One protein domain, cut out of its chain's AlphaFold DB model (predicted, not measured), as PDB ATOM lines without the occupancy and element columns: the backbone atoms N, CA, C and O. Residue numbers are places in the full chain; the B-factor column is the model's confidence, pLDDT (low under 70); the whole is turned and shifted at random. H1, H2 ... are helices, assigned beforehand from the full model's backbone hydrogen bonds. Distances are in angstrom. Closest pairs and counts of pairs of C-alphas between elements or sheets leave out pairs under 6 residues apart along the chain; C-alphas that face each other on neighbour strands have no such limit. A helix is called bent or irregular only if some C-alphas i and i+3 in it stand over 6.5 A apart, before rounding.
ATOM      1  N   THR A 172     -55.689  41.608  51.891       95.00
ATOM      2  CA  THR A 172     -54.371  42.265  51.917       95.00
ATOM      3  C   THR A 172     -53.611  42.071  50.596       95.00
ATOM      4  O   THR A 172     -53.929  41.170  49.806       95.00
ATOM      5  N   TYR A 173     -52.602  42.913  50.341       93.44
ATOM      6  CA  TYR A 173     -51.782  42.797  49.135       93.44
ATOM      7  C   TYR A 173     -51.085  41.436  49.085       93.44
ATOM      8  O   TYR A 173     -51.132  40.763  48.059       93.44
ATOM      9  N   GLU A 174     -50.522  40.980  50.204       93.94
ATOM     10  CA  GLU A 174     -49.825  39.693  50.282       93.94
ATOM     11  C   GLU A 174     -50.756  38.494  50.044       93.94
ATOM     12  O   GLU A 174     -50.385  37.538  49.355       93.94
ATOM     13  N   GLU A 175     -51.989  38.530  50.554       95.12
ATOM     14  CA  GLU A 175     -52.993  37.497  50.267       95.12
ATOM     15  C   GLU A 175     -53.415  37.512  48.796       95.12
ATOM     16  O   GLU A 175     -53.463  36.456  48.157       95.12
ATOM     17  N   TRP A 176     -53.676  38.703  48.246       94.81
ATOM     18  CA  TRP A 176     -54.032  38.875  46.838       94.81
ATOM     19  C   TRP A 176     -52.913  38.370  45.924       94.81
ATOM     20  O   TRP A 176     -53.156  37.532  45.057       94.81
ATOM     21  N   LYS A 177     -51.674  38.801  46.173       92.31
ATOM     22  CA  LYS A 177     -50.477  38.395  45.433       92.31
ATOM     23  C   LYS A 177     -50.314  36.884  45.478       92.31
ATOM     24  O   LYS A 177     -50.172  36.252  44.435       92.31
ATOM     25  N   ARG A 178     -50.391  36.272  46.663       93.06
ATOM     26  CA  ARG A 178     -50.284  34.813  46.816       93.06
ATOM     27  C   ARG A 178     -51.339  34.077  45.996       93.06
ATOM     28  O   ARG A 178     -51.001  33.097  45.332       93.06
ATOM     29  N   LYS A 179     -52.589  34.545  46.037       92.25
ATOM     30  CA  LYS A 179     -53.700  33.962  45.279       92.25
ATOM     31  C   LYS A 179     -53.459  34.064  43.771       92.25
ATOM     32  O   LYS A 179     -53.460  33.035  43.102       92.25
ATOM     33  N   VAL A 180     -53.186  35.266  43.259       89.69
ATOM     34  CA  VAL A 180     -52.999  35.512  41.819       89.69
ATOM     35  C   VAL A 180     -51.795  34.746  41.278       89.69
ATOM     36  O   VAL A 180     -51.910  34.087  40.249       89.69
ATOM     37  N   LEU A 181     -50.662  34.737  41.990       89.62
ATOM     38  CA  LEU A 181     -49.487  33.955  41.588       89.62
ATOM     39  C   LEU A 181     -49.804  32.454  41.497       89.62
ATOM     40  O   LEU A 181     -49.361  31.783  40.566       89.62
ATOM     41  N   ALA A 182     -50.572  31.919  42.453       89.75
ATOM     42  CA  ALA A 182     -50.958  30.511  42.465       89.75
ATOM     43  C   ALA A 182     -51.950  30.159  41.347       89.75
ATOM     44  O   ALA A 182     -51.887  29.053  40.815       89.75
ATOM     45  N   GLU A 183     -52.863  31.064  40.998       88.44
ATOM     46  CA  GLU A 183     -53.789  30.898  39.873       88.44
ATOM     47  C   GLU A 183     -53.036  30.950  38.540       88.44
ATOM     48  O   GLU A 183     -53.098  29.995  37.767       88.44
ATOM     49  N   PHE A 184     -52.211  31.974  38.326       85.19
ATOM     50  CA  PHE A 184     -51.462  32.152  37.082       85.19
ATOM     51  C   PHE A 184     -50.455  31.019  36.825       85.19
ATOM     52  O   PHE A 184     -50.269  30.581  35.691       85.19
ATOM     53  N   ALA A 185     -49.842  30.469  37.880       87.44
ATOM     54  CA  ALA A 185     -48.943  29.317  37.774       87.44
ATOM     55  C   ALA A 185     -49.648  28.010  37.361       87.44
ATOM     56  O   ALA A 185     -48.980  27.084  36.897       87.44
ATOM     57  N   LYS A 186     -50.976  27.902  37.523       88.25
ATOM     58  CA  LYS A 186     -51.748  26.758  37.003       88.25
ATOM     59  C   LYS A 186     -51.939  26.856  35.492       88.25
ATOM     60  O   LYS A 186     -51.971  25.829  34.824       88.25
ATOM     61  N   GLU A 187     -52.061  28.074  34.977       84.81
ATOM     62  CA  GLU A 187     -52.408  28.349  33.581       84.81
ATOM     63  C   GLU A 187     -51.175  28.555  32.692       84.81
ATOM     64  O   GLU A 187     -51.226  28.292  31.491       84.81
ATOM     65  N   ASN A 188     -50.046  28.979  33.270       85.94
ATOM     66  CA  ASN A 188     -48.830  29.299  32.533       85.94
ATOM     67  C   ASN A 188     -47.603  28.546  33.084       85.94
ATOM     68  O   ASN A 188     -47.036  28.885  34.125       85.94
ATOM     69  N   ALA A 189     -47.158  27.527  32.341       87.25
ATOM     70  CA  ALA A 189     -46.021  26.686  32.718       87.25
ATOM     71  C   ALA A 189     -44.688  27.454  32.781       87.25
ATOM     72  O   ALA A 189     -43.871  27.179  33.660       87.25
ATOM     73  N   GLN A 190     -44.476  28.428  31.889       87.38
ATOM     74  CA  GLN A 190     -43.280  29.273  31.902       87.38
ATOM     75  C   GLN A 190     -43.259  30.152  33.154       87.38
ATOM     76  O   GLN A 190     -42.242  30.252  33.836       87.38
ATOM     77  N   PHE A 191     -44.404  30.740  33.498       83.88
ATOM     78  CA  PHE A 191     -44.546  31.528  34.714       83.88
ATOM     79  C   PHE A 191     -44.276  30.696  35.971       83.88
ATOM     80  O   PHE A 191     -43.545  31.131  36.858       83.88
ATOM     81  N   LYS A 192     -44.801  29.466  36.023       88.94
ATOM     82  CA  LYS A 192     -44.530  28.534  37.122       88.94
ATOM     83  C   LYS A 192     -43.031  28.257  37.285       88.94
ATOM     84  O   LYS A 192     -42.530  28.329  38.400       88.94
ATOM     85  N   GLN A 193     -42.315  27.998  36.188       88.88
ATOM     86  CA  GLN A 193     -40.863  27.775  36.227       88.88
ATOM     87  C   GLN A 193     -40.106  28.982  36.796       88.88
ATOM     88  O   GLN A 193     -39.202  28.803  37.609       88.88
ATOM     89  N   LEU A 194     -40.487  30.201  36.402       90.44
ATOM     90  CA  LEU A 194     -39.892  31.429  36.936       90.44
ATOM     91  C   LEU A 194     -40.167  31.584  38.435       90.44
ATOM     92  O   LEU A 194     -39.255  31.899  39.198       90.44
ATOM     93  N   LEU A 195     -41.401  31.317  38.866       89.44
ATOM     94  CA  LEU A 195     -41.790  31.397  40.273       89.44
ATOM     95  C   LEU A 195     -41.029  30.383  41.142       89.44
ATOM     96  O   LEU A 195     -40.585  30.726  42.237       89.44
ATOM     97  N   ASP A 196     -40.856  29.152  40.658       91.75
ATOM     98  CA  ASP A 196     -40.105  28.105  41.357       91.75
ATOM     99  C   ASP A 196     -38.604  28.443  41.431       91.75
ATOM    100  O   ASP A 196     -37.985  28.285  42.485       91.75
ATOM    101  N   ALA A 197     -38.026  28.984  40.351       91.25
ATOM    102  CA  ALA A 197     -36.637  29.441  40.333       91.25
ATOM    103  C   ALA A 197     -36.386  30.588  41.325       91.25
ATOM    104  O   ALA A 197     -35.350  30.615  41.989       91.25
ATOM    105  N   GLU A 198     -37.329  31.521  41.454       89.56
ATOM    106  CA  GLU A 198     -37.203  32.648  42.378       89.56
ATOM    107  C   GLU A 198     -37.287  32.207  43.846       89.56
ATOM    108  O   GLU A 198     -36.490  32.650  44.675       89.56
ATOM    109  N   ARG A 199     -38.178  31.258  44.167       89.44
ATOM    110  CA  ARG A 199     -38.259  30.647  45.507       89.44
ATOM    111  C   ARG A 199     -36.956  29.948  45.891       89.44
ATOM    112  O   ARG A 199     -36.439  30.184  46.978       89.44
ATOM    113  N   ALA A 200     -36.377  29.175  44.971       89.31
ATOM    114  CA  ALA A 200     -35.109  28.491  45.210       89.31
ATOM    115  C   ALA A 200     -33.948  29.465  45.496       89.31
ATOM    116  O   ALA A 200     -33.085  29.173  46.324       89.31
ATOM    117  N   LYS A 201     -33.914  30.641  44.851       89.31
ATOM    118  CA  LYS A 201     -32.919  31.683  45.168       89.31
ATOM    119  C   LYS A 201     -33.097  32.236  46.581       89.31
ATOM    120  O   LYS A 201     -32.098  32.428  47.271       89.31
ATOM    121  N   ALA A 202     -34.337  32.490  47.000       83.44
ATOM    122  CA  ALA A 202     -34.634  33.013  48.331       83.44
ATOM    123  C   ALA A 202     -34.206  32.032  49.441       83.44
ATOM    124  O   ALA A 202     -33.560  32.445  50.403       83.44
ATOM    125  N   ASP A 203     -34.472  30.734  49.261       83.12
ATOM    126  CA  ASP A 203     -34.082  29.682  50.212       83.12
ATOM    127  C   ASP A 203     -32.550  29.556  50.339       83.12
ATOM    128  O   ASP A 203     -32.000  29.445  51.441       83.12
ATOM    129  N   ASN A 204     -31.835  29.650  49.214       80.25
ATOM    130  CA  ASN A 204     -30.371  29.630  49.191       80.25
ATOM    131  C   ASN A 204     -29.757  30.870  49.865       80.25
ATOM    132  O   ASN A 204     -28.761  30.756  50.586       80.25
ATOM    133  N   ALA A 205     -30.351  32.051  49.668       75.38
ATOM    134  CA  ALA A 205     -29.914  33.280  50.325       75.38
ATOM    135  C   ALA A 205     -30.111  33.203  51.849       75.38
ATOM    136  O   ALA A 205     -29.186  33.511  52.596       75.38
ATOM    137  N   ALA A 206     -31.263  32.713  52.318       72.81
ATOM    138  CA  ALA A 206     -31.551  32.559  53.747       72.81
ATOM    139  C   ALA A 206     -30.589  31.586  54.459       72.81
ATOM    140  O   ALA A 206     -30.186  31.833  55.596       72.81
ATOM    141  N   THR A 207     -30.177  30.518  53.768       72.06
ATOM    142  CA  THR A 207     -29.235  29.506  54.284       72.06
ATOM    143  C   THR A 207     -27.788  30.020  54.353       72.06
ATOM    144  O   THR A 207     -26.988  29.534  55.148       72.06
ATOM    145  N   THR A 208     -27.431  31.021  53.541       66.38
ATOM    146  CA  THR A 208     -26.069  31.585  53.503       66.38
ATOM    147  C   THR A 208     -25.839  32.620  54.610       66.38
ATOM    148  O   THR A 208     -24.725  32.749  55.097       66.38
ATOM    149  N   THR A 209     -26.884  33.320  55.060       61.06
ATOM    150  CA  THR A 209     -26.802  34.338  56.129       61.06
ATOM    151  C   THR A 209     -26.780  33.740  57.545       61.06
ATOM    152  O   THR A 209     -26.634  34.472  58.520       61.06
ATOM    153  N   THR A 210     -26.966  32.422  57.683       55.59
ATOM    154  CA  THR A 210     -27.014  31.707  58.974       55.59
ATOM    155  C   THR A 210     -25.731  30.939  59.325       55.59
ATOM    156  O   THR A 210     -25.695  30.298  60.375       55.59
ATOM    157  N   ASN A 211     -24.682  31.039  58.500       45.34
ATOM    158  CA  ASN A 211     -23.335  30.501  58.752       45.34
ATOM    159  C   ASN A 211     -22.314  31.631  58.910       45.34
ATOM    160  O   ASN A 211     -21.342  31.424  59.671       45.34
TER     161      ASN A 211
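What this domain is: This is residues 172 to 211 of the 211 residues of an uncharacterized protein of Chaetomium thermophilum (strain DSM 1495 / CBS 144.50 / IMI 039719) (UniProt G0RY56). Two helices, H1 and then the longer H2, meet at their ends in one corner and open from it as a wide V, with nothing filling the space between the arms. The far parts of both arms, residues 172 to 180 and residues 197 to 211, stand free. The printed part has 40 residues with two named helices, in the order H1, H2, and no named strand; its class is all helix. It is loose, with a radius of gyration of the C-alphas of 12.6 A, and flat, spanning 38 by 26 by 8 A.

How they stand to each other: H1, residues 173 to 187, and H2, residues 189 to 208, touch only at the corner by their link, with 6 pairs of C-alphas within 8 A. H1 touches H2 with residues 184 to 186 alone, and H2 touches H1 with residues 191 to 195 alone. Their closest C-alphas are those of Ala 185 and Lys 192, 4.5 A apart. The two helices run opposite ways at a steep tilt of 50 degrees, and their centres are 15.3 A apart. In H2 every O i to N i+4 pair is within hydrogen-bond range; in H1, 9 of 11 are.

Where its parts are: H1 begins at C-alpha 173 at (-51.782, 42.797, 49.135) and measures 21.2 A from first to last C-alpha, ending at C-alpha 187 at (-52.408, 28.349, 33.581). One residue, Asn 188, makes the tight link to H2. H2, with 20 residues the longest helix, measures 29.2 A from C-alpha 189 to C-alpha 208 at (-26.069, 31.585, 53.503). Neither helix is bent or irregular.

The domain as a whole: The two C-alphas farthest apart are those of Glu 187 and Asn 211, at 38.5 A. The printed part has no cut, and it ends at residue 211, the chain's last residue. The mean pLDDT of the printed part is 84.8; residues 208 to 211 are under 70.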